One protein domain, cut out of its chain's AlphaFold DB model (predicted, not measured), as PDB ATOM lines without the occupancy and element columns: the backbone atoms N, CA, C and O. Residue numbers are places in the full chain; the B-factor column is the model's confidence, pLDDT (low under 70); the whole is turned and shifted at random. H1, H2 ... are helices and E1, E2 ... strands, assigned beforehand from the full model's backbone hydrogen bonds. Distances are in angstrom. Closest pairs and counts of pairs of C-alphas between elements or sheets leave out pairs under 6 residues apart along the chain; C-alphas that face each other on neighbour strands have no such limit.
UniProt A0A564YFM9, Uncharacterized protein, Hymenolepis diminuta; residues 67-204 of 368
ATOM      1  N   ARG A  67     142.526 231.559 289.770       81.50
ATOM      2  CA  ARG A  67     143.422 231.942 288.684       81.50
ATOM      3  C   ARG A  67     143.842 230.708 287.896       81.50
ATOM      4  O   ARG A  67     144.378 229.742 288.447       81.50
ATOM      5  N   VAL A  68     143.687 230.778 286.576       79.25
ATOM      6  CA  VAL A  68     144.209 229.773 285.646       79.25
ATOM      7  C   VAL A  68     145.713 229.992 285.457       79.25
ATOM      8  O   VAL A  68     146.179 231.094 285.186       79.25
ATOM      9  N   THR A  69     146.503 228.936 285.650       69.38
ATOM     10  CA  THR A  69     147.977 228.979 285.528       69.38
ATOM     11  C   THR A  69     148.507 228.253 284.300       69.38
ATOM     12  O   THR A  69     149.650 228.471 283.912       69.38
ATOM     13  N   ALA A  70     147.687 227.403 283.687       60.91
ATOM     14  CA  ALA A  70     147.986 226.723 282.437       60.91
ATOM     15  C   ALA A  70     146.693 226.613 281.628       60.91
ATOM     16  O   ALA A  70     145.693 226.120 282.153       60.91
ATOM     17  N   HIS A  71     146.732 227.082 280.381       59.56
ATOM     18  CA  HIS A  71     145.613 227.034 279.441       59.56
ATOM     19  C   HIS A  71     145.774 225.854 278.479       59.56
ATOM     20  O   HIS A  71     146.885 225.558 278.036       59.56
ATOM     21  N   GLY A  72     144.666 225.190 278.150       56.50
ATOM     22  CA  GLY A  72     144.641 224.034 277.257       56.50
ATOM     23  C   GLY A  72     143.428 223.129 277.499       56.50
ATOM     24  O   GLY A  72     142.497 223.532 278.200       56.50
ATOM     25  N   PRO A  73     143.440 221.889 276.967       56.72
ATOM     26  CA  PRO A  73     142.377 220.908 277.220       56.72
ATOM     27  C   PRO A  73     142.297 220.506 278.699       56.72
ATOM     28  O   PRO A  73     141.248 220.076 279.172       56.72
ATOM     29  N   VAL A  74     143.398 220.685 279.439       67.81
ATOM     30  CA  VAL A  74     143.459 220.554 280.894       67.81
ATOM     31  C   VAL A  74     143.895 221.889 281.488       67.81
ATOM     32  O   VAL A  74     144.979 222.379 281.170       67.81
ATOM     33  N   LEU A  75     143.079 222.447 282.377       73.25
ATOM     34  CA  LEU A  75     143.400 223.639 283.147       73.25
ATOM     35  C   LEU A  75     144.008 223.270 284.492       73.25
ATOM     36  O   LEU A  75     143.577 222.330 285.164       73.25
ATOM     37  N   LYS A  76     144.990 224.065 284.919       82.19
ATOM     38  CA  LYS A  76     145.472 224.072 286.301       82.19
ATOM     39  C   LYS A  76     145.036 225.368 286.965       82.19
ATOM     40  O   LYS A  76     145.459 226.450 286.554       82.19
ATOM     41  N   VAL A  77     144.242 225.232 288.014       82.81
ATOM     42  CA  VAL A  77     143.581 226.336 288.704       82.81
ATOM     43  C   VAL A  77     144.136 226.445 290.123       82.81
ATOM     44  O   VAL A  77     144.336 225.430 290.793       82.81
ATOM     45  N   ILE A  78     144.428 227.665 290.563       85.69
ATOM     46  CA  ILE A  78     144.885 227.984 291.924       85.69
ATOM     47  C   ILE A  78     144.020 229.096 292.509       85.69
ATOM     48  O   ILE A  78     143.448 229.870 291.752       85.69
ATOM     49  N   CYS A  79     143.956 229.214 293.832       85.50
ATOM     50  CA  CYS A  79     143.358 230.397 294.450       85.50
ATOM     51  C   CYS A  79     144.275 231.612 294.310       85.50
ATOM     52  O   CYS A  79     145.505 231.472 294.318       85.50
ATOM     53  N   GLU A  80     143.680 232.797 294.198       84.06
ATOM     54  CA  GLU A  80     144.435 234.046 294.250       84.06
ATOM     55  C   GLU A  80     145.166 234.216 295.596       84.06
ATOM     56  O   GLU A  80     144.751 233.656 296.622       84.06
ATOM     57  N   PRO A  81     146.293 234.952 295.621       80.25
ATOM     58  CA  PRO A  81     147.033 235.192 296.853       80.25
ATOM     59  C   PRO A  81     146.144 235.825 297.928       80.25
ATOM     60  O   PRO A  81     145.498 236.834 297.688       80.25
ATOM     61  N   GLY A  82     146.149 235.251 299.132       77.56
ATOM     62  CA  GLY A  82     145.327 235.731 300.251       77.56
ATOM     63  C   GLY A  82     144.094 234.871 300.523       77.56
ATOM     64  O   GLY A  82     143.696 234.778 301.682       77.56
ATOM     65  N   LEU A  83     143.600 234.143 299.519       84.50
ATOM     66  CA  LEU A  83     142.444 233.252 299.633       84.50
ATOM     67  C   LEU A  83     142.829 231.849 300.128       84.50
ATOM     68  O   LEU A  83     143.984 231.414 300.044       84.50
ATOM     69  N   GLN A  84     141.842 231.132 300.656       88.00
ATOM     70  CA  GLN A  84     141.930 229.750 301.105       88.00
ATOM     71  C   GLN A  84     141.115 228.839 300.183       88.00
ATOM     72  O   GLN A  84     139.984 229.144 299.821       88.00
ATOM     73  N   ALA A  85     141.712 227.711 299.801       88.50
ATOM     74  CA  ALA A  85     141.063 226.709 298.969       88.50
ATOM     75  C   ALA A  85     140.194 225.772 299.817       88.50
ATOM     76  O   ALA A  85     140.638 225.304 300.871       88.50
ATOM     77  N   PHE A  86     139.014 225.429 299.308       87.62
ATOM     78  CA  PHE A  86     138.066 224.504 299.925       87.62
ATOM     79  C   PHE A  86     137.681 223.379 298.961       87.62
ATOM     80  O   PHE A  86     137.674 223.558 297.741       87.62
ATOM     81  N   GLU A  87     137.381 222.207 299.520       87.06
ATOM     82  CA  GLU A  87     136.887 221.039 298.793       87.06
ATOM     83  C   GLU A  87     135.606 220.500 299.436       87.06
ATOM     84  O   GLU A  87     135.506 220.404 300.659       87.06
ATOM     85  N   MET A  88     134.637 220.110 298.607       81.19
ATOM     86  CA  MET A  88     133.387 219.503 299.069       81.19
ATOM     87  C   MET A  88     132.918 218.418 298.102       81.19
ATOM     88  O   MET A  88     132.994 218.587 296.889       81.19
ATOM     89  N   THR A  89     132.405 217.302 298.619       76.56
ATOM     90  CA  THR A  89     131.812 216.245 297.786       76.56
ATOM     91  C   THR A  89     130.307 216.488 297.629       76.56
ATOM     92  O   THR A  89     129.622 216.530 298.648       76.56
ATOM     93  N   PRO A  90     129.740 216.554 296.411       66.69
ATOM     94  CA  PRO A  90     128.313 216.814 296.202       66.69
ATOM     95  C   PRO A  90     127.371 215.838 296.918       66.69
ATOM     96  O   PRO A  90     126.310 216.232 297.373       66.69
ATOM     97  N   ALA A  91     127.770 214.575 297.109       58.56
ATOM     98  CA  ALA A  91     126.973 213.596 297.858       58.56
ATOM     99  C   ALA A  91     126.696 214.018 299.317       58.56
ATOM    100  O   ALA A  91     125.683 213.624 299.892       58.56
ATOM    101  N   SER A  92     127.563 214.855 299.898       54.12
ATOM    102  CA  SER A  92     127.368 215.413 301.240       54.12
ATOM    103  C   SER A  92     126.245 216.464 301.285       54.12
ATOM    104  O   SER A  92     125.667 216.696 302.328       54.12
ATOM    105  N   ILE A  93     125.821 217.020 300.151       58.34
ATOM    106  CA  ILE A  93     124.775 218.058 300.064       58.34
ATOM    107  C   ILE A  93     123.361 217.484 300.332       58.34
ATOM    108  O   ILE A  93     122.413 218.239 300.525       58.34
ATOM    109  N   SER A  94     123.199 216.154 300.360       52.44
ATOM    110  CA  SER A  94     121.901 215.485 300.167       52.44
ATOM    111  C   SER A  94     120.945 215.438 301.365       52.44
ATOM    112  O   SER A  94     119.775 215.156 301.163       52.44
ATOM    113  N   THR A  95     121.375 215.728 302.592       52.19
ATOM    114  CA  THR A  95     120.471 216.004 303.728       52.19
ATOM    115  C   THR A  95     121.313 216.317 304.947       52.19
ATOM    116  O   THR A  95     122.085 215.451 305.352       52.19
ATOM    117  N   PHE A  96     121.107 217.470 305.580       56.03
ATOM    118  CA  PHE A  96     121.482 217.629 306.981       56.03
ATOM    119  C   PHE A  96     120.285 217.940 307.842       56.03
ATOM    120  O   PHE A  96     119.521 218.864 307.579       56.03
ATOM    121  N   THR A  97     120.168 217.175 308.915       54.28
ATOM    122  CA  THR A  97     119.402 217.589 310.078       54.28
ATOM    123  C   THR A  97     120.283 218.503 310.933       54.28
ATOM    124  O   THR A  97     121.512 218.494 310.831       54.28
ATOM    125  N   ALA A  98     119.667 219.319 311.789       50.56
ATOM    126  CA  ALA A  98     120.371 220.294 312.629       50.56
ATOM    127  C   ALA A  98     121.454 219.689 313.559       50.56
ATOM    128  O   ALA A  98     122.276 220.447 314.087       50.56
ATOM    129  N   ASP A  99     121.463 218.362 313.735       48.16
ATOM    130  CA  ASP A  99     122.383 217.608 314.595       48.16
ATOM    131  C   ASP A  99     123.692 217.189 313.921       48.16
ATOM    132  O   ASP A  99     124.681 216.939 314.609       48.16
ATOM    133  N   ASP A 100     123.772 217.155 312.592       53.12
ATOM    134  CA  ASP A 100     124.958 216.588 311.953       53.12
ATOM    135  C   ASP A 100     126.140 217.586 311.826       53.12
ATOM    136  O   ASP A 100     127.167 217.233 311.257       53.12
ATOM    137  N   ARG A 101     126.047 218.810 312.376       51.56
ATOM    138  CA  ARG A 101     126.909 220.025 312.230       51.56
ATOM    139  C   ARG A 101     128.383 219.891 311.786       51.56
ATOM    140  O   ARG A 101     128.879 220.793 311.124       51.56
ATOM    141  N   ASN A 102     129.077 218.799 312.093       49.44
ATOM    142  CA  ASN A 102     130.486 218.564 311.760       49.44
ATOM    143  C   ASN A 102     130.747 217.783 310.451       49.44
ATOM    144  O   ASN A 102     131.906 217.489 310.156       49.44
ATOM    145  N   ARG A 103     129.722 217.388 309.679       52.88
ATOM    146  CA  ARG A 103     129.887 216.498 308.499       52.88
ATOM    147  C   ARG A 103     129.571 217.060 307.094       52.88
ATOM    148  O   ARG A 103     129.955 216.374 306.150       52.88
ATOM    149  N   LEU A 104     128.966 218.247 306.895       66.50
ATOM    150  CA  LEU A 104     128.732 218.795 305.524       66.50
ATOM    151  C   LEU A 104     129.490 220.061 305.166       66.50
ATOM    152  O   LEU A 104     129.332 220.552 304.050       66.50
ATOM    153  N   LEU A 105     130.245 220.661 306.076       71.56
ATOM    154  CA  LEU A 105     130.873 221.926 305.726       71.56
ATOM    155  C   LEU A 105     132.038 221.684 304.756       71.56
ATOM    156  O   LEU A 105     132.775 220.702 304.913       71.56
ATOM    157  N   PRO A 106     132.197 222.531 303.722       78.75
ATOM    158  CA  PRO A 106     133.342 222.445 302.830       78.75
ATOM    159  C   PRO A 106     134.651 222.493 303.614       78.75
ATOM    160  O   PRO A 106     134.860 223.363 304.457       78.75
ATOM    161  N   ILE A 107     135.552 221.557 303.327       81.19
ATOM    162  CA  ILE A 107     136.759 221.363 304.128       81.19
ATOM    163  C   ILE A 107     137.900 222.158 303.492       81.19
ATOM    164  O   ILE A 107     138.132 222.033 302.283       81.19
ATOM    165  N   PRO A 108     138.670 222.937 304.270       82.38
ATOM    166  CA  PRO A 108     139.849 223.604 303.745       82.38
ATOM    167  C   PRO A 108     140.857 222.572 303.228       82.38
ATOM    168  O   PRO A 108     141.293 221.673 303.952       82.38
ATOM    169  N   THR A 109     141.268 222.707 301.968       80.94
ATOM    170  CA  THR A 109     142.216 221.774 301.354       80.94
ATOM    171  C   THR A 109     143.654 222.233 301.552       80.94
ATOM    172  O   THR A 109     144.003 223.406 301.422       80.94
ATOM    173  N   LYS A 110     144.541 221.270 301.827       76.75
ATOM    174  CA  LYS A 110     145.997 221.496 301.809       76.75
ATOM    175  C   LYS A 110     146.544 221.571 300.380       76.75
ATOM    176  O   LYS A 110     147.710 221.917 300.179       76.75
ATOM    177  N   ARG A 111     145.741 221.196 299.378       72.06
ATOM    178  CA  ARG A 111     146.151 221.213 297.974       72.06
ATOM    179  C   ARG A 111     146.184 222.651 297.473       72.06
ATOM    180  O   ARG A 111     145.207 223.380 297.557       72.06
ATOM    181  N   LYS A 112     147.322 223.042 296.898       72.88
ATOM    182  CA  LYS A 112     147.532 224.396 296.361       72.88
ATOM    183  C   LYS A 112     146.878 224.626 294.994       72.88
ATOM    184  O   LYS A 112     146.898 225.747 294.501       72.88
ATOM    185  N   PHE A 113     146.400 223.568 294.340       81.81
ATOM    186  CA  PHE A 113     145.834 223.642 292.999       81.81
ATOM    187  C   PHE A 113     144.818 222.525 292.754       81.81
ATOM    188  O   PHE A 113     144.938 221.431 293.313       81.81
ATOM    189  N   ALA A 114     143.891 222.787 291.840       82.81
ATOM    190  CA  ALA A 114     143.015 221.801 291.225       82.81
ATOM    191  C   ALA A 114     143.307 221.701 289.724       82.81
ATOM    192  O   ALA A 114     143.904 222.596 289.116       82.81
ATOM    193  N   ARG A 115     142.938 220.567 289.130       81.94
ATOM    194  CA  ARG A 115     143.038 220.338 287.691       81.94
ATOM    195  C   ARG A 115     141.650 220.072 287.146       81.94
ATOM    196  O   ARG A 115     140.894 219.336 287.772       81.94
ATOM    197  N   PHE A 116     141.361 220.641 285.989       78.62
ATOM    198  CA  PHE A 116     140.096 220.471 285.291       78.62
ATOM    199  C   PHE A 116     140.370 220.036 283.862       78.62
ATOM    200  O   PHE A 116     141.337 220.499 283.266       78.62
ATOM    201  N   ILE A 117     139.545 219.156 283.316       70.94
ATOM    202  CA  ILE A 117     139.573 218.766 281.909       70.94
ATOM    203  C   ILE A 117     138.308 219.274 281.231       70.94
ATOM    204  O   ILE A 117     137.222 219.200 281.805       70.94
ATOM    205  N   CYS A 118     138.458 219.817 280.030       70.56
ATOM    206  CA  CYS A 118     137.320 220.175 279.198       70.56
ATOM    207  C   CYS A 118     136.687 218.892 278.655       70.56
ATOM    208  O   CYS A 118     137.329 218.134 277.924       70.56
ATOM    209  N   MET A 119     135.441 218.638 279.037       64.88
ATOM    210  CA  MET A 119     134.670 217.485 278.596       64.88
ATOM    211  C   MET A 119     133.784 217.902 277.429       64.88
ATOM    212  O   MET A 119     133.024 218.863 277.527       64.88
ATOM    213  N   TYR A 120     133.900 217.177 276.313       61.19
ATOM    214  CA  TYR A 120     133.068 217.351 275.114       61.19
ATOM    215  C   TYR A 120     133.063 218.767 274.507       61.19
ATOM    216  O   TYR A 120     132.170 219.093 273.733       61.19
ATOM    217  N   GLY A 121     134.052 219.604 274.835       58.09
ATOM    218  CA  GLY A 121     134.101 220.995 274.378       58.09
ATOM    219  C   GLY A 121     133.088 221.922 275.060       58.09
ATOM    220  O   GLY A 121     132.913 223.039 274.587       58.09
ATOM    221  N   THR A 122     132.409 221.478 276.126       65.00
ATOM    222  CA  THR A 122     131.327 222.249 276.765       65.00
ATOM    223  C   THR A 122     131.606 222.622 278.214       65.00
ATOM    224  O   THR A 122     131.467 223.788 278.549       65.00
ATOM    225  N   THR A 123     132.005 221.678 279.073       70.06
ATOM    226  CA  THR A 123     132.130 221.937 280.520       70.06
ATOM    227  C   THR A 123     133.454 221.458 281.098       70.06
ATOM    228  O   THR A 123     134.013 220.435 280.688       70.06
ATOM    229  N   TYR A 124     133.963 222.188 282.090       76.19
ATOM    230  CA  TYR A 124     135.139 221.778 282.847       76.19
ATOM    231  C   TYR A 124     134.763 220.822 283.979       76.19
ATOM    232  O   TYR A 124     134.048 221.186 284.905       76.19
ATOM    233  N   GLN A 125     135.315 219.609 283.949       75.94
ATOM    234  CA  GLN A 125     135.197 218.654 285.052       75.94
ATOM    235  C   GLN A 125     136.513 218.529 285.799       75.94
ATOM    236  O   GLN A 125     137.588 218.436 285.199       75.94
ATOM    237  N   ARG A 126     136.440 218.513 287.129       80.19
ATOM    238  CA  ARG A 126     137.626 218.338 287.959       80.19
ATOM    239  C   ARG A 126     138.201 216.938 287.761       80.19
ATOM    240  O   ARG A 126     137.477 215.956 287.620       80.19
ATOM    241  N   ILE A 127     139.526 216.845 287.777       75.12
ATOM    242  CA  ILE A 127     140.257 215.582 287.702       75.12
ATOM    243  C   ILE A 127     141.253 215.447 288.848       75.12
ATOM    244  O   ILE A 127     141.869 216.413 289.312       75.12
ATOM    245  N   ASN A 128     141.466 214.207 289.262       75.56
ATOM    246  CA  ASN A 128     142.503 213.798 290.192       75.56
ATOM    247  C   ASN A 128     143.276 212.592 289.607       75.56
ATOM    248  O   ASN A 128     142.960 212.124 288.512       75.56
ATOM    249  N   PRO A 129     144.304 212.058 290.293       66.00
ATOM    250  CA  PRO A 129     145.059 210.905 289.787       66.00
ATOM    251  C   PRO A 129     144.234 209.621 289.581       66.00
ATOM    252  O   PRO A 129     144.712 208.693 288.940       66.00
ATOM    253  N   LYS A 130     143.025 209.542 290.153       64.00
ATOM    254  CA  LYS A 130     142.095 208.411 290.033       64.00
ATOM    255  C   LYS A 130     141.061 208.605 288.911       64.00
ATOM    256  O   LYS A 130     140.302 207.676 288.657       64.00
ATOM    257  N   GLY A 131     141.041 209.758 288.235       64.94
ATOM    258  CA  GLY A 131     140.124 210.061 287.133       64.94
ATOM    259  C   GLY A 131     139.301 211.325 287.373       64.94
ATOM    260  O   GLY A 131     139.786 212.279 287.986       64.94
ATOM    261  N   VAL A 132     138.067 211.330 286.860       72.62
ATOM    262  CA  VAL A 132     137.095 212.404 287.111       72.62
ATOM    263  C   VAL A 132     136.784 212.449 288.601       72.62
ATOM    264  O   VAL A 132     136.495 211.430 289.227       72.62
ATOM    265  N   ASP A 133     136.896 213.643 289.164       75.50
ATOM    266  CA  ASP A 133     136.722 213.910 290.577       75.50
ATOM    267  C   ASP A 133     135.417 214.690 290.771       75.50
ATOM    268  O   ASP A 133     135.333 215.828 290.311       75.50
ATOM    269  N   PRO A 134     134.395 214.122 291.436       75.25
ATOM    270  CA  PRO A 134     133.146 214.836 291.668       75.25
ATOM    271  C   PRO A 134     133.300 215.951 292.709       75.25
ATOM    272  O   PRO A 134     132.355 216.695 292.937       75.25
ATOM    273  N   THR A 135     134.447 216.061 293.390       79.88
ATOM    274  CA  THR A 135     134.640 217.077 294.424       79.88
ATOM    275  C   THR A 135     134.690 218.484 293.837       79.88
ATOM    276  O   THR A 135     135.487 218.803 292.956       79.88
ATOM    277  N   LEU A 136     133.889 219.369 294.406       83.75
ATOM    278  CA  LEU A 136     133.906 220.796 294.131       83.75
ATOM    279  C   LEU A 136     135.203 221.401 294.683       83.75
ATOM    280  O   LEU A 136     135.714 220.956 295.715       83.75
ATOM    281  N   PHE A 137     135.748 222.394 293.984       87.12
ATOM    282  CA  PHE A 137     136.924 223.158 294.403       87.12
ATOM    283  C   PHE A 137     136.625 224.638 294.236       87.12
ATOM    284  O   PHE A 137     136.313 225.056 293.128       87.12
ATOM    285  N   PHE A 138     136.761 225.423 295.297       88.62
ATOM    286  CA  PHE A 138     136.528 226.866 295.256       88.62
ATOM    287  C   PHE A 138     137.430 227.599 296.247       88.62
ATOM    288  O   PHE A 138     138.110 226.979 297.070       88.62
ATOM    289  N   CYS A 139     137.467 228.924 296.130       88.44
ATOM    290  CA  CYS A 139     138.335 229.788 296.917       88.44
ATOM    291  C   CYS A 139     137.489 230.773 297.710       88.44
ATOM    292  O   CYS A 139     136.654 231.464 297.136       88.44
ATOM    293  N   ALA A 140     137.729 230.843 299.014       88.31
ATOM    294  CA  ALA A 140     137.071 231.790 299.897       88.31
ATOM    295  C   ALA A 140     138.108 232.581 300.694       88.31
ATOM    296  O   ALA A 140     139.286 232.216 300.778       88.31
ATOM    297  N   ASP A 141     137.655 233.665 301.296       84.69
ATOM    298  CA  ASP A 141     138.409 234.455 302.251       84.69
ATOM    299  C   ASP A 141     138.903 233.580 303.423       84.69
ATOM    300  O   ASP A 141     138.336 232.534 303.742       84.69
ATOM    301  N   LYS A 142     139.996 233.972 304.084       80.12
ATOM    302  CA  LYS A 142     140.464 233.253 305.284       80.12
ATOM    303  C   LYS A 142     139.539 233.569 306.460       80.12
ATOM    304  O   LYS A 142     138.989 234.655 306.541       80.12
ATOM    305  N   VAL A 143     139.470 232.680 307.450       63.81
ATOM    306  CA  VAL A 143     138.606 232.804 308.651       63.81
ATOM    307  C   VAL A 143     138.715 234.159 309.396       63.81
ATOM    308  O   VAL A 143     137.835 234.505 310.172       63.81
ATOM    309  N   LYS A 144     139.776 234.949 309.173       57.91
ATOM    310  CA  LYS A 144     140.006 236.253 309.822       57.91
ATOM    311  C   LYS A 144     139.577 237.485 309.008       57.91
ATOM    312  O   LYS A 144     139.778 238.594 309.491       57.91
ATOM    313  N   THR A 145     139.057 237.328 307.793       58.34
ATOM    314  CA  THR A 145     138.601 238.454 306.958       58.34
ATOM    315  C   THR A 145     137.092 238.659 307.109       58.34
ATOM    316  O   THR A 145     136.324 237.706 307.046       58.34
ATOM    317  N   GLU A 146     136.702 239.906 307.393       64.69
ATOM    318  CA  GLU A 146     135.353 240.343 307.779       64.69
ATOM    319  C   GLU A 146     134.360 240.237 306.615       64.69
ATOM    320  O   GLU A 146     134.160 241.184 305.850       64.69
ATOM    321  N   CYS A 147     133.741 239.071 306.482       74.94
ATOM    322  CA  CYS A 147     132.515 238.920 305.714       74.94
ATOM    323  C   CYS A 147     131.344 239.406 306.559       74.94
ATOM    324  O   CYS A 147     131.297 239.139 307.762       74.94
ATOM    325  N   ASP A 148     130.419 240.128 305.933       77.56
ATOM    326  CA  ASP A 148     129.191 240.547 306.597       77.56
ATOM    327  C   ASP A 148     128.379 239.321 307.043       77.56
ATOM    328  O   ASP A 148     128.405 238.272 306.392       77.56
ATOM    329  N   ASP A 149     127.673 239.436 308.168       78.19
ATOM    330  CA  ASP A 149     126.884 238.320 308.692       78.19
ATOM    331  C   ASP A 149     125.701 238.030 307.753       78.19
ATOM    332  O   ASP A 149     125.094 238.946 307.197       78.19
ATOM    333  N   LEU A 150     125.340 236.755 307.590       80.44
ATOM    334  CA  LEU A 150     124.133 236.365 306.859       80.44
ATOM    335  C   LEU A 150     122.941 236.321 307.823       80.44
ATOM    336  O   LEU A 150     122.949 235.578 308.804       80.44
ATOM    337  N   GLU A 151     121.905 237.094 307.526       80.12
ATOM    338  CA  GLU A 151     120.606 237.044 308.187       80.12
ATOM    339  C   GLU A 151     119.669 236.142 307.375       80.12
ATOM    340  O   GLU A 151     119.510 236.313 306.166       80.12
ATOM    341  N   TYR A 152     119.080 235.140 308.026       78.81
ATOM    342  CA  TYR A 152     118.265 234.124 307.361       78.81
ATOM    343  C   TYR A 152     116.996 233.824 308.154       78.81
ATOM    344  O   TYR A 152     116.995 233.852 309.386       78.81
ATOM    345  N   SER A 153     115.922 233.490 307.437       77.69
ATOM    346  CA  SER A 153     114.684 233.025 308.059       77.69
ATOM    347  C   SER A 153     114.712 231.500 308.250       77.69
ATOM    348  O   SER A 153     114.779 230.768 307.255       77.69
ATOM    349  N   PRO A 154     114.615 230.989 309.495       73.56
ATOM    350  CA  PRO A 154     114.597 229.549 309.764       73.56
ATOM    351  C   PRO A 154     113.335 228.854 309.228       73.56
ATOM    352  O   PRO A 154     113.331 227.637 309.077       73.56
ATOM    353  N   GLU A 155     112.276 229.611 308.926       73.50
ATOM    354  CA  GLU A 155     111.032 229.088 308.347       73.50
ATOM    355  C   GLU A 155     111.209 228.652 306.887       73.50
ATOM    356  O   GLU A 155     110.499 227.773 306.404       73.50
ATOM    357  N   HIS A 156     112.182 229.243 306.189       74.12
ATOM    358  CA  HIS A 156     112.394 229.023 304.761       74.12
ATOM    359  C   HIS A 156     113.562 228.073 304.471       74.12
ATOM    360  O   HIS A 156     113.589 227.406 303.432       74.12
ATOM    361  N   GLY A 157     114.534 227.977 305.381       75.94
ATOM    362  CA  GLY A 157     115.737 227.184 305.167       75.94
ATOM    363  C   GLY A 157     116.578 226.982 306.422       75.94
ATOM    364  O   GLY A 157     116.493 227.726 307.397       75.94
ATOM    365  N   HIS A 158     117.452 225.986 306.361       78.06
ATOM    366  CA  HIS A 158     118.532 225.789 307.316       78.06
ATOM    367  C   HIS A 158     119.816 226.393 306.749       78.06
ATOM    368  O   HIS A 158     120.230 226.042 305.644       78.06
ATOM    369  N   LEU A 159     120.447 227.291 307.507       80.69
ATOM    370  CA  LEU A 159     121.743 227.870 307.175       80.69
ATOM    371  C   LEU A 159     122.779 227.428 308.211       80.69
ATOM    372  O   LEU A 159     122.587 227.611 309.413       80.69
ATOM    373  N   LEU A 160     123.884 226.858 307.739       80.69
ATOM    374  CA  LEU A 160     125.035 226.480 308.551       80.69
ATOM    375  C   LEU A 160     126.247 227.287 308.085       80.69
ATOM    376  O   LEU A 160     126.649 227.169 306.931       80.69
ATOM    377  N   ILE A 161     126.821 228.106 308.968       81.38
ATOM    378  CA  ILE A 161     127.941 229.004 308.653       81.38
ATOM    379  C   ILE A 161     129.179 228.564 309.433       81.38
ATOM    380  O   ILE A 161     129.117 228.397 310.651       81.38
ATOM    381  N   GLU A 162     130.314 228.443 308.746       79.56
ATOM    382  CA  GLU A 162     131.628 228.237 309.356       79.56
ATOM    383  C   GLU A 162     132.655 229.188 308.731       79.56
ATOM    384  O   GLU A 162     133.184 228.975 307.638       79.56
ATOM    385  N   GLY A 163     132.939 230.278 309.448       80.56
ATOM    386  CA  GLY A 163     133.877 231.305 309.005       80.56
ATOM    387  C   GLY A 163     133.413 231.984 307.716       80.56
ATOM    388  O   GLY A 163     132.468 232.763 307.727       80.56
ATOM    389  N   THR A 164     134.102 231.703 306.613       84.94
ATOM    390  CA  THR A 164     133.903 232.340 305.299       84.94
ATOM    391  C   THR A 164     133.124 231.473 304.316       84.94
ATOM    392  O   THR A 164     133.028 231.804 303.136       84.94
ATOM    393  N   VAL A 165     132.576 230.353 304.786       87.44
ATOM    394  CA  VAL A 165     131.805 229.411 303.979       87.44
ATOM    395  C   VAL A 165     130.501 229.093 304.700       87.44
ATOM    396  O   VAL A 165     130.460 228.995 305.926       87.44
ATOM    397  N   ALA A 166     129.425 228.935 303.938       84.19
ATOM    398  CA  ALA A 166     128.128 228.550 304.460       84.19
ATOM    399  C   ALA A 166     127.437 227.533 303.548       84.19
ATOM    400  O   ALA A 166     127.670 227.474 302.340       84.19
ATOM    401  N   LEU A 167     126.570 226.724 304.144       84.50
ATOM    402  CA  LEU A 167     125.702 225.783 303.456       84.50
ATOM    403  C   LEU A 167     124.255 226.149 303.767       84.50
ATOM    404  O   LEU A 167     123.873 226.227 304.935       84.50
ATOM    405  N   TRP A 168     123.458 226.357 302.726       82.69
ATOM    406  CA  TRP A 168     122.036 226.656 302.846       82.69
ATOM    407  C   TRP A 168     121.193 225.527 302.265       82.69
ATOM    408  O   TRP A 168     121.505 225.019 301.191       82.69
ATOM    409  N   GLN A 169     120.110 225.150 302.939       80.06
ATOM    410  CA  GLN A 169     119.173 224.131 302.474       80.06
ATOM    411  C   GLN A 169     117.721 224.609 302.658       80.06
ATOM    412  O   GLN A 169     117.346 224.926 303.786       80.06
ATOM    413  N   PRO A 170     116.881 224.629 301.607       76.75
ATOM    414  CA  PRO A 170     115.487 225.052 301.731       76.75
ATOM    415  C   PRO A 170     114.612 223.999 302.426       76.75
ATOM    416  O   PRO A 170     114.695 222.811 302.101       76.75
ATOM    417  N   VAL A 171     113.714 224.448 303.316       74.81
ATOM    418  CA  VAL A 171     112.781 223.590 304.083       74.81
ATOM    419  C   VAL A 171     111.757 222.903 303.172       74.81
ATOM    420  O   VAL A 171     111.404 221.749 303.402       74.81
ATOM    421  N   SER A 172     111.296 223.580 302.113       63.88
ATOM    422  CA  SER A 172     110.243 223.066 301.221       63.88
ATOM    423  C   SER A 172     110.754 222.194 300.068       63.88
ATOM    424  O   SER A 172     109.953 221.723 299.259       63.88
ATOM    425  N   SER A 173     112.070 222.009 299.930       54.75
ATOM    426  CA  SER A 173     112.633 221.283 298.789       54.75
ATOM    427  C   SER A 173     112.766 219.790 299.072       54.75
ATOM    428  O   SER A 173     113.220 219.369 300.137       54.75
ATOM    429  N   ASN A 174     112.428 218.970 298.072       53.94
ATOM    430  CA  ASN A 174     112.986 217.625 297.981       53.94
ATOM    431  C   ASN A 174     114.511 217.730 298.144       53.94
ATOM    432  O   ASN A 174     115.127 218.590 297.525       53.94
ATOM    433  N   LYS A 175     115.061 216.842 298.977       51.69
ATOM    434  CA  LYS A 175     116.433 216.641 299.496       51.69
ATOM    435  C   LYS A 175     117.670 216.986 298.619       51.69
ATOM    436  O   LYS A 175     118.788 216.736 299.043       51.69
ATOM    437  N   SER A 176     117.547 217.536 297.414       53.84
ATOM    438  CA  SER A 176     118.627 217.670 296.428       53.84
ATOM    439  C   SER A 176     119.102 219.097 296.118       53.84
ATOM    440  O   SER A 176     119.954 219.239 295.246       53.84
ATOM    441  N   GLN A 177     118.611 220.148 296.788       65.00
ATOM    442  CA  GLN A 177     118.961 221.542 296.440       65.00
ATOM    443  C   GLN A 177     119.687 222.325 297.543       65.00
ATOM    444  O   GLN A 177     119.465 223.529 297.688       65.00
ATOM    445  N   SER A 178     120.558 221.686 298.328       73.69
ATOM    446  CA  SER A 178     121.424 222.464 299.224       73.69
ATOM    447  C   SER A 178     122.479 223.221 298.405       73.69
ATOM    448  O   SER A 178     123.022 222.714 297.425       73.69
ATOM    449  N   ARG A 179     122.731 224.468 298.790       79.56
ATOM    450  CA  ARG A 179     123.539 225.443 298.058       79.56
ATOM    451  C   ARG A 179     124.758 225.831 298.874       79.56
ATOM    452  O   ARG A 179     124.642 226.126 300.064       79.56
ATOM    453  N   VAL A 180     125.918 225.849 298.225       85.56
ATOM    454  CA  VAL A 180     127.179 226.270 298.845       85.56
ATOM    455  C   VAL A 180     127.375 227.760 298.610       85.56
ATOM    456  O   VAL A 180     127.371 228.233 297.471       85.56
ATOM    457  N   LEU A 181     127.576 228.484 299.705       88.06
ATOM    458  CA  LEU A 181     127.867 229.907 299.728       88.06
ATOM    459  C   LEU A 181     129.291 230.109 300.232       88.06
ATOM    460  O   LEU A 181     129.730 229.454 301.176       88.06
ATOM    461  N   TYR A 182     130.018 231.031 299.621       88.62
ATOM    462  CA  TYR A 182     131.366 231.374 300.051       88.62
ATOM    463  C   TYR A 182     131.573 232.874 299.974       88.62
ATOM    464  O   TYR A 182     131.036 233.560 299.105       88.62
ATOM    465  N   CYS A 183     132.355 233.381 300.909       87.44
ATOM    466  CA  CYS A 183     132.713 234.774 300.949       87.44
ATOM    467  C   CYS A 183     134.035 235.004 300.221       87.44
ATOM    468  O   CYS A 183     135.018 234.291 300.433       87.44
ATOM    469  N   LEU A 184     134.052 236.024 299.372       86.44
ATOM    470  CA  LEU A 184     135.210 236.455 298.611       86.44
ATOM    471  C   LEU A 184     135.312 237.978 298.697       86.44
ATOM    472  O   LEU A 184     134.390 238.690 298.293       86.44
ATOM    473  N   HIS A 185     136.431 238.479 299.218       82.62
ATOM    474  CA  HIS A 185     136.676 239.906 299.441       82.62
ATOM    475  C   HIS A 185     135.537 240.607 300.214       82.62
ATOM    476  O   HIS A 185     135.128 241.719 299.876       82.62
ATOM    477  N   GLY A 186     135.002 239.946 301.245       77.06
ATOM    478  CA  GLY A 186     133.911 240.459 302.083       77.06
ATOM    479  C   GLY A 186     132.509 240.408 301.462       77.06
ATOM    480  O   GLY A 186     131.571 240.903 302.076       77.06
ATOM    481  N   THR A 187     132.342 239.830 300.268       82.81
ATOM    482  CA  THR A 187     131.033 239.656 299.612       82.81
ATOM    483  C   THR A 187     130.681 238.175 299.499       82.81
ATOM    484  O   THR A 187     131.539 237.361 299.163       82.81
ATOM    485  N   TRP A 188     129.420 237.824 299.748       85.62
ATOM    486  CA  TRP A 188     128.925 236.454 299.617       85.62
ATOM    487  C   TRP A 188     128.545 236.112 298.177       85.62
ATOM    488  O   TRP A 188     127.841 236.870 297.512       85.62
ATOM    489  N   TYR A 189     128.981 234.940 297.722       86.44
ATOM    490  CA  TYR A 189     128.701 234.402 296.396       86.44
ATOM    491  C   TYR A 189     128.161 232.978 296.478       86.44
ATOM    492  O   TYR A 189     128.538 232.194 297.353       86.44
ATOM    493  N   HIS A 190     127.315 232.637 295.510       86.12
ATOM    494  CA  HIS A 190     126.938 231.261 295.232       86.12
ATOM    495  C   HIS A 190     128.022 230.557 294.406       86.12
ATOM    496  O   HIS A 190     128.659 231.181 293.551       86.12
ATOM    497  N   LEU A 191     128.222 229.254 294.632       80.00
ATOM    498  CA  LEU A 191     129.193 228.460 293.869       80.00
ATOM    499  C   LEU A 191     128.891 228.435 292.367       80.00
ATOM    500  O   LEU A 191     129.800 228.652 291.570       80.00
ATOM    501  N   ASP A 192     127.621 228.268 292.005       71.62
ATOM    502  CA  ASP A 192     127.175 228.212 290.605       71.62
ATOM    503  C   ASP A 192     127.006 229.608 289.972       71.62
ATOM    504  O   ASP A 192     126.479 229.737 288.876       71.62
ATOM    505  N   GLY A 193     127.406 230.681 290.666       68.81
ATOM    506  CA  GLY A 193     127.356 232.053 290.142       68.81
ATOM    507  C   GLY A 193     125.977 232.730 290.145       68.81
ATOM    508  O   GLY A 193     125.906 233.929 289.881       68.81
ATOM    509  N   GLU A 194     124.917 231.999 290.489       75.81
ATOM    510  CA  GLU A 194     123.549 232.502 290.689       75.81
ATOM    511  C   GLU A 194     123.443 233.544 291.830       75.81
ATOM    512  O   GLU A 194     124.277 233.555 292.747       75.81
ATOM    513  N   PRO A 195     122.423 234.427 291.818       76.38
ATOM    514  CA  PRO A 195     122.178 235.349 292.922       76.38
ATOM    515  C   PRO A 195     121.869 234.597 294.223       76.38
ATOM    516  O   PRO A 195     121.394 233.456 294.219       76.38
ATOM    517  N   LEU A 196     122.132 235.256 295.357       80.94
ATOM    518  CA  LEU A 196     121.773 234.713 296.666       80.94
ATOM    519  C   LEU A 196     120.255 234.455 296.732       80.94
ATOM    520  O   LEU A 196     119.485 235.259 296.200       80.94
ATOM    521  N   PRO A 197     119.819 233.355 297.375       74.69
ATOM    522  CA  PRO A 197     118.401 233.111 297.625       74.69
ATOM    523  C   PRO A 197     117.767 234.306 298.349       74.69
ATOM    524  O   PRO A 197     118.384 234.862 299.258       74.69
ATOM    525  N   GLY A 198     116.548 234.700 297.965       71.69
ATOM    526  CA  GLY A 198     115.856 235.857 298.555       71.69
ATOM    527  C   GLY A 198     115.561 235.700 300.053       71.69
ATOM    528  O   GLY A 198     115.291 236.676 300.743       71.69
ATOM    529  N   GLU A 199     115.653 234.473 300.558       78.94
ATOM    530  CA  GLU A 199     115.500 234.072 301.955       78.94
ATOM    531  C   GLU A 199     116.748 234.364 302.811       78.94
ATOM    532  O   GLU A 199     116.698 234.231 304.039       78.94
ATOM    533  N   ILE A 200     117.867 234.726 302.172       78.00
ATOM    534  CA  ILE A 200     119.128 235.094 302.813       78.00
ATOM    535  C   ILE A 200     119.417 236.561 302.512       78.00
ATOM    536  O   ILE A 200     119.546 236.977 301.363       78.00
ATOM    537  N   THR A 201     119.592 237.343 303.566       76.56
ATOM    538  CA  THR A 201     119.944 238.759 303.494       76.56
ATOM    539  C   THR A 201     121.321 238.985 304.107       76.56
ATOM    540  O   THR A 201     121.734 238.279 305.022       76.56
ATOM    541  N   ILE A 202     122.081 239.942 303.572       78.81
ATOM    542  CA  ILE A 202     123.406 240.282 304.099       78.81
ATOM    543  C   ILE A 202     123.235 241.411 305.110       78.81
ATOM    544  O   ILE A 202     122.796 242.510 304.763       78.81
ATOM    545  N   LYS A 203     123.612 241.156 306.362       75.56
ATOM    546  CA  LYS A 203     123.620 242.160 307.417       75.56
ATOM    547  C   LYS A 203     124.942 242.913 307.387       75.56
ATOM    548  O   LYS A 203     125.929 242.499 307.993       75.56
ATOM    549  N   TYR A 204     124.933 244.052 306.703       65.81
ATOM    550  CA  TYR A 204     126.080 244.951 306.645       65.81
ATOM    551  C   TYR A 204     126.484 245.406 308.048       65.81
ATOM    552  O   TYR A 204     125.727 246.106 308.732       65.81
TER     553      TYR A 204
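This is residues 67 to 204 of the 368 residues of an uncharacterized protein of Hymenolepis diminuta (UniProt A0A564YFM9). Two strand-built lobes stand side by side along the longest axis: in one, a strongly twisted sheet E1 E2 E4 E5 is partly face to face with the ribbon E3 E6; in the other, the curled sheet E8 E9 E10 E11 and the ribbon E7 E12 make a loose barrel, open between E7 and E8 and between E11 and E12. The lobes meet mainly where E6 comes close to E10. The printed part has 138 residues with twelve named strands and one named helix, in the order E1 E2 E3 H1 E4 to E12; the four sheets are antiparallel, the class is mostly strand, and under half of the residues are in named elements. It is compact, with a radius of gyration of the C-alphas of 15.6 A and spans of 46 by 33 by 26 A.

Find C-alpha 67 at (143.422, 231.942, 288.684), where E1, residues 67 to 70, begins. E2, residues 74 to 79, runs 16.8 A; E3 is residues 84 to 88, and H1 residues 90 to 94. After a long link come E4, residues 114 to 119, 15.7 A, and E5, residues 123 to 128, 16.4 A. E6, residues 136 to 140, ends at C-alpha 140 at (137.071, 231.790, 299.897). Then follow E7, residues 149 to 152; E8, residues 157 to 162, 16.5 A; E9, residues 165 to 170, 17.0 A; E10, residues 179 to 184, 16.1 A; E11, residues 187 to 190; and E12, residues 200 to 203, ending at C-alpha 203 at (123.620, 242.160, 307.417).

Look first at the sheet E1 E2 E4 E5, where N 67 and O 78 are 2.8 A apart, N 75 and O 116 2.8 A, and N 117 and O 125 2.8 A. With the sheet E3 E6 it forms a sandwich, two sheets face to face, and the parts that face each other are 10.7 A apart centre to centre. In E3 E6, N 84 and O 140 are 2.8 A apart. The closest C-alphas of E6 and E10, Ala 140 and Leu 184, are 5.2 A apart. E8 E9 E10 E11 is a meander, each strand the antiparallel neighbour of the one before: see N 158 and O 169, 2.8 A, N 166 and O 181, 2.8 A, and N 189 and O 182, 2.8 A. In E7 E12, N 151 and O 201 are 2.8 A apart. H1 only grazes the sheet E8 E9 E10 E11; 0 of its 1 O i to N i+4 pairs and 1 of its 2 O i to N i+3 pairs are within hydrogen-bond range.

The C-alphas of Gly 72 and Glu 155, the two farthest apart, are 46.1 A apart. The printed part has no cut, and the link H1 to E4, residues 95 to 113, is long. The mean pLDDT of the printed part is 73.9, and 40 residues are under 70, among them residues 90 to 104.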